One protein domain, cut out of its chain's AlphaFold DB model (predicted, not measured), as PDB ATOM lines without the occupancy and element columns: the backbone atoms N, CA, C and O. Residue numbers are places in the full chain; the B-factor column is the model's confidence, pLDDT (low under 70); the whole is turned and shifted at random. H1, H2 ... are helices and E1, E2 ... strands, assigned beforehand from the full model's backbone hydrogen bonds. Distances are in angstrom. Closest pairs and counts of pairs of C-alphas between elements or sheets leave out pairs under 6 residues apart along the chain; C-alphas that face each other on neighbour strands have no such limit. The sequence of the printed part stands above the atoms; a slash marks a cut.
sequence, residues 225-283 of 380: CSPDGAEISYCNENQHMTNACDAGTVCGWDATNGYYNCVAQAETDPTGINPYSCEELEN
ATOM      1  N   CYS A 225      11.593 -26.924 -18.162       92.44
ATOM      2  CA  CYS A 225      12.974 -27.375 -18.172       92.44
ATOM      3  C   CYS A 225      13.165 -28.629 -17.320       92.44
ATOM      4  O   CYS A 225      12.510 -28.838 -16.298       92.44
ATOM      5  N   SER A 226      14.127 -29.445 -17.730       90.38
ATOM      6  CA  SER A 226      14.729 -30.469 -16.872       90.38
ATOM      7  C   SER A 226      15.370 -29.836 -15.618       90.38
ATOM      8  O   SER A 226      15.816 -28.684 -15.675       90.38
ATOM      9  N   PRO A 227      15.469 -30.565 -14.489       86.19
ATOM     10  CA  PRO A 227      16.032 -30.033 -13.241       86.19
ATOM     11  C   PRO A 227      17.483 -29.547 -13.353       86.19
ATOM     12  O   PRO A 227      17.908 -28.661 -12.612       86.19
ATOM     13  N   ASP A 228      18.262 -30.123 -14.270       87.00
ATOM     14  CA  ASP A 228      19.642 -29.722 -14.550       87.00
ATOM     15  C   ASP A 228      19.747 -28.592 -15.592       87.00
ATOM     16  O   ASP A 228      20.844 -28.089 -15.855       87.00
ATOM     17  N   GLY A 229      18.615 -28.167 -16.164       87.62
ATOM     18  CA  GLY A 229      18.521 -27.132 -17.186       87.62
ATOM     19  C   GLY A 229      19.158 -27.527 -18.522       87.62
ATOM     20  O   GLY A 229      19.438 -26.641 -19.336       87.62
ATOM     21  N   ALA A 230      19.431 -28.814 -18.752       90.69
ATOM     22  CA  ALA A 230      20.105 -29.293 -19.958       90.69
ATOM     23  C   ALA A 230      19.143 -29.516 -21.131       90.69
ATOM     24  O   ALA A 230      19.542 -29.403 -22.289       90.69
ATOM     25  N   GLU A 231      17.883 -29.808 -20.839       92.44
ATOM     26  CA  GLU A 231      16.845 -30.144 -21.814       92.44
ATOM     27  C   GLU A 231      15.567 -29.337 -21.583       92.44
ATOM     28  O   GLU A 231      15.214 -29.013 -20.443       92.44
ATOM     29  N   ILE A 232      14.874 -29.048 -22.684       91.81
ATOM     30  CA  ILE A 232      13.526 -28.484 -22.710       91.81
ATOM     31  C   ILE A 232      12.518 -29.550 -23.136       91.81
ATOM     32  O   ILE A 232      12.743 -30.238 -24.136       91.81
ATOM     33  N   SER A 233      11.371 -29.577 -22.459       91.00
ATOM     34  CA  SER A 233      10.185 -30.339 -22.848       91.00
ATOM     35  C   SER A 233       9.004 -29.406 -23.112       91.00
ATOM     36  O   SER A 233       8.769 -28.468 -22.353       91.00
ATOM     37  N   TYR A 234       8.253 -29.626 -24.192       90.69
ATOM     38  CA  TYR A 234       7.061 -28.834 -24.522       90.69
ATOM     39  C   TYR A 234       6.059 -29.622 -25.360       90.69
ATOM     40  O   TYR A 234       6.402 -30.599 -26.030       90.69
ATOM     41  N   CYS A 235       4.812 -29.164 -25.347       89.25
ATOM     42  CA  CYS A 235       3.746 -29.725 -26.157       89.25
ATOM     43  C   CYS A 235       3.518 -28.909 -27.430       89.25
ATOM     44  O   CYS A 235       3.165 -27.733 -27.366       89.25
ATOM     45  N   ASN A 236       3.632 -29.519 -28.606       86.50
ATOM     46  CA  ASN A 236       3.268 -28.856 -29.856       86.50
ATOM     47  C   ASN A 236       2.347 -29.728 -30.699       86.50
ATOM     48  O   ASN A 236       2.683 -30.866 -30.985       86.50
ATOM     49  N   GLU A 237       1.194 -29.187 -31.104       84.38
ATOM     50  CA  GLU A 237       0.190 -29.913 -31.898       84.38
ATOM     51  C   GLU A 237      -0.167 -31.282 -31.292       84.38
ATOM     52  O   GLU A 237      -0.390 -32.254 -32.010       84.38
ATOM     53  N   ASN A 238      -0.248 -31.329 -29.955       71.88
ATOM     54  CA  ASN A 238      -0.470 -32.544 -29.180       71.88
ATOM     55  C   ASN A 238       0.657 -33.572 -29.350       71.88
ATOM     56  O   ASN A 238       0.372 -34.754 -29.334       71.88
ATOM     57  N   GLN A 239       1.905 -33.127 -29.535       82.75
ATOM     58  CA  GLN A 239       3.107 -33.959 -29.530       82.75
ATOM     59  C   GLN A 239       4.097 -33.488 -28.469       82.75
ATOM     60  O   GLN A 239       4.466 -32.311 -28.440       82.75
ATOM     61  N   HIS A 240       4.531 -34.411 -27.606       85.94
ATOM     62  CA  HIS A 240       5.598 -34.148 -26.649       85.94
ATOM     63  C   HIS A 240       6.928 -34.054 -27.397       85.94
ATOM     64  O   HIS A 240       7.374 -34.998 -28.051       85.94
ATOM     65  N   MET A 241       7.541 -32.883 -27.309       87.81
ATOM     66  CA  MET A 241       8.834 -32.582 -27.887       87.81
ATOM     67  C   MET A 241       9.851 -32.418 -26.763       87.81
ATOM     68  O   MET A 241       9.610 -31.647 -25.838       87.81
ATOM     69  N   THR A 242      11.007 -33.065 -26.900       90.69
ATOM     70  CA  THR A 242      12.153 -32.875 -26.004       90.69
ATOM     71  C   THR A 242      13.374 -32.500 -26.833       90.69
ATOM     72  O   THR A 242      13.700 -33.185 -27.804       90.69
ATOM     73  N   ASN A 243      14.051 -31.410 -26.471       91.75
ATOM     74  CA  ASN A 243      15.281 -30.977 -27.130       91.75
ATOM     75  C   ASN A 243      16.377 -30.701 -26.097       91.75
ATOM     76  O   ASN A 243      16.163 -29.973 -25.132       91.75
ATOM     77  N   ALA A 244      17.580 -31.217 -26.350       94.44
ATOM     78  CA  ALA A 244      18.761 -30.863 -25.576       94.44
ATOM     79  C   ALA A 244      19.290 -29.478 -25.975       94.44
ATOM     80  O   ALA A 244      19.316 -29.122 -27.158       94.44
ATOM     81  N   CYS A 245      19.752 -28.712 -24.991       94.62
ATOM     82  CA  CYS A 245      20.407 -27.435 -25.212       94.62
ATOM     83  C   CYS A 245      21.868 -27.624 -25.636       94.62
ATOM     84  O   CYS A 245      22.623 -28.418 -25.075       94.62
ATOM     85  N   ASP A 246      22.269 -26.867 -26.658       93.94
ATOM     86  CA  ASP A 246      23.634 -26.868 -27.173       93.94
ATOM     87  C   ASP A 246      24.649 -26.311 -26.158       93.94
ATOM     88  O   ASP A 246      24.336 -25.579 -25.219       93.94
ATOM     89  N   ALA A 247      25.932 -26.601 -26.385       90.75
ATOM     90  CA  ALA A 247      27.003 -26.097 -25.532       90.75
ATOM     91  C   ALA A 247      27.005 -24.554 -25.454       90.75
ATOM     92  O   ALA A 247      27.265 -23.864 -26.443       90.75
ATOM     93  N   GLY A 248      26.802 -24.025 -24.244       89.31
ATOM     94  CA  GLY A 248      26.764 -22.584 -23.975       89.31
ATOM     95  C   GLY A 248      25.357 -21.982 -23.935       89.31
ATOM     96  O   GLY A 248      25.245 -20.772 -23.739       89.31
ATOM     97  N   THR A 249      24.313 -22.797 -24.090       93.44
ATOM     98  CA  THR A 249      22.935 -22.443 -23.741       93.44
ATOM     99  C   THR A 249      22.432 -23.331 -22.607       93.44
ATOM    100  O   THR A 249      22.981 -24.396 -22.332       93.44
ATOM    101  N   VAL A 250      21.423 -22.841 -21.901       92.38
ATOM    102  CA  VAL A 250      20.725 -23.528 -20.816       92.38
ATOM    103  C   VAL A 250      19.229 -23.347 -21.031       92.38
ATOM    104  O   VAL A 250      18.803 -22.326 -21.582       92.38
ATOM    105  N   CYS A 251      18.433 -24.325 -20.619       93.25
ATOM    106  CA  CYS A 251      16.988 -24.195 -20.650       93.25
ATOM    107  C   CYS A 251      16.556 -23.079 -19.686       93.25
ATOM    108  O   CYS A 251      16.960 -23.044 -18.520       93.25
ATOM    109  N   GLY A 252      15.768 -22.130 -20.180       91.56
ATOM    110  CA  GLY A 252      15.260 -21.012 -19.394       91.56
ATOM    111  C   GLY A 252      14.183 -20.227 -20.127       91.56
ATOM    112  O   GLY A 252      13.925 -20.456 -21.308       91.56
ATOM    113  N   TRP A 253      13.533 -19.305 -19.420       92.38
ATOM    114  CA  TRP A 253      12.467 -18.501 -20.008       92.38
ATOM    115  C   TRP A 253      13.022 -17.564 -21.087       92.38
ATOM    116  O   TRP A 253      13.927 -16.768 -20.826       92.38
ATOM    117  N   ASP A 254      12.462 -17.620 -22.294       91.44
ATOM    118  CA  ASP A 254      12.760 -16.667 -23.357       91.44
ATOM    119  C   ASP A 254      11.721 -15.545 -23.340       91.44
ATOM    120  O   ASP A 254      10.657 -15.633 -23.956       91.44
ATOM    121  N   ALA A 255      12.044 -14.441 -22.661       85.50
ATOM    122  CA  ALA A 255      11.154 -13.287 -22.544       85.50
ATOM    123  C   ALA A 255      10.773 -12.650 -23.895       85.50
ATOM    124  O   ALA A 255       9.766 -11.945 -23.980       85.50
ATOM    125  N   THR A 256      11.556 -12.883 -24.956       88.25
ATOM    126  CA  THR A 256      11.240 -12.370 -26.296       88.25
ATOM    127  C   THR A 256      10.096 -13.156 -26.927       88.25
ATOM    128  O   THR A 256       9.277 -12.571 -27.639       88.25
ATOM    129  N   ASN A 257      10.044 -14.464 -26.673       87.31
ATOM    130  CA  ASN A 257       9.106 -15.377 -27.316       87.31
ATOM    131  C   ASN A 257       7.964 -15.851 -26.397       87.31
ATOM    132  O   ASN A 257       6.924 -16.264 -26.907       87.31
ATOM    133  N   GLY A 258       8.108 -15.714 -25.078       88.12
ATOM    134  CA  GLY A 258       7.071 -16.025 -24.091       88.12
ATOM    135  C   GLY A 258       6.892 -17.517 -23.811       88.12
ATOM    136  O   GLY A 258       5.772 -17.935 -23.544       88.12
ATOM    137  N   TYR A 259       7.962 -18.304 -23.912       91.25
ATOM    138  CA  TYR A 259       7.992 -19.738 -23.605       91.25
ATOM    139  C   TYR A 259       9.396 -20.151 -23.134       91.25
ATOM    140  O   TYR A 259      10.360 -19.391 -23.296       91.25
ATOM    141  N   TYR A 260       9.534 -21.347 -22.564       92.12
ATOM    142  CA  TYR A 260      10.837 -21.915 -22.222       92.12
ATOM    143  C   TYR A 260      11.615 -22.271 -23.490       92.12
ATOM    144  O   TYR A 260      11.050 -22.761 -24.460       92.12
ATOM    145  N   ASN A 261      12.919 -21.997 -23.520       93.38
ATOM    146  CA  ASN A 261      13.789 -22.304 -24.655       93.38
ATOM    147  C   ASN A 261      15.252 -22.450 -24.203       93.38
ATOM    148  O   ASN A 261      15.617 -22.095 -23.084       93.38
ATOM    149  N   CYS A 262      16.123 -22.920 -25.092       94.12
ATOM    150  CA  CYS A 262      17.563 -22.916 -24.870       94.12
ATOM    151  C   CYS A 262      18.137 -21.509 -25.104       94.12
ATOM    152  O   CYS A 262      18.338 -21.076 -26.243       94.12
ATOM    153  N   VAL A 263      18.429 -20.797 -24.018       92.50
ATOM    154  CA  VAL A 263      18.911 -19.407 -24.006       92.50
ATOM    155  C   VAL A 263      20.333 -19.316 -23.447       92.50
ATOM    156  O   VAL A 263      20.797 -20.188 -22.720       92.50
ATOM    157  N   ALA A 264      21.074 -18.256 -23.786       90.69
ATOM    158  CA  ALA A 264      22.445 -18.069 -23.284       90.69
ATOM    159  C   ALA A 264      22.497 -17.739 -21.778       90.69
ATOM    160  O   ALA A 264      23.511 -17.966 -21.120       90.69
ATOM    161  N   GLN A 265      21.418 -17.162 -21.246       84.19
ATOM    162  CA  GLN A 265      21.224 -16.864 -19.830       84.19
ATOM    163  C   GLN A 265      19.764 -17.157 -19.499       84.19
ATOM    164  O   GLN A 265      18.882 -16.558 -20.107       84.19
ATOM    165  N   ALA A 266      19.523 -18.093 -18.581       79.81
ATOM    166  CA  ALA A 266      18.176 -18.412 -18.129       79.81
ATOM    167  C   ALA A 266      17.597 -17.234 -17.335       79.81
ATOM    168  O   ALA A 266      18.203 -16.771 -16.365       79.81
ATOM    169  N   GLU A 267      16.427 -16.762 -17.750       79.38
ATOM    170  CA  GLU A 267      15.596 -15.853 -16.967       79.38
ATOM    171  C   GLU A 267      14.462 -16.649 -16.303       79.38
ATOM    172  O   GLU A 267      14.128 -17.760 -16.723       79.38
ATOM    173  N   THR A 268      13.881 -16.092 -15.244       78.75
ATOM    174  CA  THR A 268      12.690 -16.647 -14.584       78.75
ATOM    175  C   THR A 268      11.428 -16.173 -15.303       78.75
ATOM    176  O   THR A 268      11.362 -14.991 -15.651       78.75
ATOM    177  N   ASP A 269      10.416 -17.037 -15.458       81.56
ATOM    178  CA  ASP A 269       9.101 -16.635 -15.979       81.56
ATOM    179  C   ASP A 269       8.531 -15.482 -15.120       81.56
ATOM    180  O   ASP A 269       8.235 -15.673 -13.937       81.56
ATOM    181  N   PRO A 270       8.367 -14.268 -15.681       79.06
ATOM    182  CA  PRO A 270       7.917 -13.101 -14.929       79.06
ATOM    183  C   PRO A 270       6.454 -13.200 -14.482       79.06
ATOM    184  O   PRO A 270       6.019 -12.396 -13.654       79.06
ATOM    185  N   THR A 271       5.678 -14.130 -15.041       80.12
ATOM    186  CA  THR A 271       4.286 -14.362 -14.650       80.12
ATOM    187  C   THR A 271       4.174 -15.247 -13.411       80.12
ATOM    188  O   THR A 271       3.184 -15.134 -12.688       80.12
ATOM    189  N   GLY A 272       5.175 -16.100 -13.162       75.69
ATOM    190  CA  GLY A 272       5.130 -17.135 -12.126       75.69
ATOM    191  C   GLY A 272       4.009 -18.160 -12.329       75.69
ATOM    192  O   GLY A 272       3.642 -18.841 -11.377       75.69
ATOM    193  N   ILE A 273       3.421 -18.219 -13.530       72.75
ATOM    194  CA  ILE A 273       2.316 -19.127 -13.856       72.75
ATOM    195  C   ILE A 273       2.863 -20.483 -14.305       72.75
ATOM    196  O   ILE A 273       2.257 -21.501 -13.978       72.75
ATOM    197  N   ASN A 274       4.001 -20.508 -15.006       70.44
ATOM    198  CA  ASN A 274       4.602 -21.741 -15.503       70.44
ATOM    199  C   ASN A 274       5.847 -22.084 -14.666       70.44
ATOM    200  O   ASN A 274       6.826 -21.330 -14.712       70.44
ATOM    201  N   PRO A 275       5.843 -23.179 -13.891       72.00
ATOM    202  CA  PRO A 275       7.009 -23.595 -13.117       72.00
ATOM    203  C   PRO A 275       8.185 -23.954 -14.031       72.00
ATOM    204  O   PRO A 275       8.012 -24.376 -15.175       72.00
ATOM    205  N   TYR A 276       9.395 -23.744 -13.515       77.06
ATOM    206  CA  TYR A 276      10.631 -23.983 -14.259       77.06
ATOM    207  C   TYR A 276      10.867 -25.479 -14.485       77.06
ATOM    208  O   TYR A 276      11.307 -25.863 -15.564       77.06
ATOM    209  N   SER A 277      10.573 -26.314 -13.483       83.12
ATOM    210  CA  SER A 277      10.850 -27.749 -13.519       83.12
ATOM    211  C   SER A 277       9.655 -28.554 -14.027       83.12
ATOM    212  O   SER A 277       8.536 -28.399 -13.537       83.12
ATOM    213  N   CYS A 278       9.904 -29.480 -14.956       80.69
ATOM    214  CA  CYS A 278       8.899 -30.458 -15.378       80.69
ATOM    215  C   CYS A 278       8.492 -31.419 -14.244       80.69
ATOM    216  O   CYS A 278       7.340 -31.834 -14.183       80.69
ATOM    217  N   GLU A 279       9.385 -31.712 -13.293       78.19
ATOM    218  CA  GLU A 279       9.075 -32.588 -12.148       78.19
ATOM    219  C   GLU A 279       8.070 -31.943 -11.176       78.19
ATOM    220  O   GLU A 279       7.269 -32.628 -10.541       78.19
ATOM    221  N   GLU A 280       8.066 -30.608 -11.078       67.50
ATOM    222  CA  GLU A 280       7.085 -29.868 -10.270       67.50
ATOM    223  C   GLU A 280       5.686 -29.880 -10.912       67.50
ATOM    224  O   GLU A 280       4.684 -29.731 -10.209       67.50
ATOM    225  N   LEU A 281       5.608 -30.094 -12.232       64.44
ATOM    226  CA  LEU A 281       4.354 -30.255 -12.977       64.44
ATOM    227  C   LEU A 281       3.821 -31.688 -12.925       64.44
ATOM    228  O   LEU A 281       2.609 -31.879 -12.842       64.44
ATOM    229  N   GLU A 282       4.713 -32.679 -12.927       63.19
ATOM    230  CA  GLU A 282       4.368 -34.095 -12.759       63.19
ATOM    231  C   GLU A 282       3.772 -34.388 -11.376       63.19
ATOM    232  O   GLU A 282       2.931 -35.277 -11.237       63.19
ATOM    233  N   ASN A 283       4.171 -33.629 -10.348       58.94
ATOM    234  CA  ASN A 283       3.710 -33.840  -8.981       58.94
ATOM    235  C   ASN A 283       3.350 -32.527  -8.256       58.94
ATOM    236  O   ASN A 283       4.114 -32.034  -7.416       58.94
TER     237      ASN A 283
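Overview. This is residues 225 to 283 of the 380 residues of an uncharacterized protein of Myxococcales bacterium (UniProt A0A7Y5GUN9). Two small antiparallel strand hairpins, E1 with E2 and E3 with E4, make the body, with E1 next to the second hairpin; the tip of the first, residues 235 to 240, sticks out. After E4 a wide loop with no named element, residues 264 to 277, swings out and returns to a short helix, H1, whose first residue comes nearest to E1. The printed part has 59 residues, with four named strands and then one named helix in the order E1, E2, E3, E4, H1, and under half of its residues are in named elements. The class is mostly strand, in two sheets of two strands, both antiparallel. The whole is compact, with a radius of gyration of the C-alphas of 10.9 A, and rounded, spanning 27 by 24 by 22 A.

Arrangement. E1, residues 231 to 236, and E2, residues 239 to 244, form a hairpin, antiparallel at 158 degrees between their directions. N 234 and O 241 are within hydrogen-bond range at 2.9 A, as are N 239 and O 236 at 2.8 A. E3, residues 250 to 254, and E4, residues 259 to 263, form the other hairpin, antiparallel at 137 degrees, with N 250 and O 263 2.8 A apart. The closest C-alphas of E1 and E3 are those of Ile 232 and Cys 251, 5.9 A apart. Those of E1 and E4 are Ile 232 and Asn 261, 6.5 A apart. E2 and E4 are only just apart, their closest C-alphas at 8.1 A. H1, residues 278 to 282, is apart from E2 and E3. Its closest C-alpha pair with E1 is Ser 233 and Cys 278, 7.6 A. Within H1 the O i to N i+4 pair is within hydrogen-bond range.

Along the chain. E1 begins at C-alpha 231, at (16.845, -30.144, -21.814), and is 15.8 A long from first to last C-alpha. E2 is 16.4 A long, E3 10.8 A and E4 10.9 A. E4 ends at C-alpha 263, at (18.911, -19.407, -24.006). H1 is 6.4 A long and ends at C-alpha 282, at (4.368, -34.095, -12.759).

Size, cuts and confidence. The two C-alphas farthest apart are those of Gly 248 and Asn 283, at 29.7 A. The printed part has no cut. The links E1 to E2, E2 to E3 and E3 to E4 are tight, and the link E4 to H1, 14 residues, is long. The mean pLDDT of the printed part is 85.1, and residues 280 to 283 are under 70.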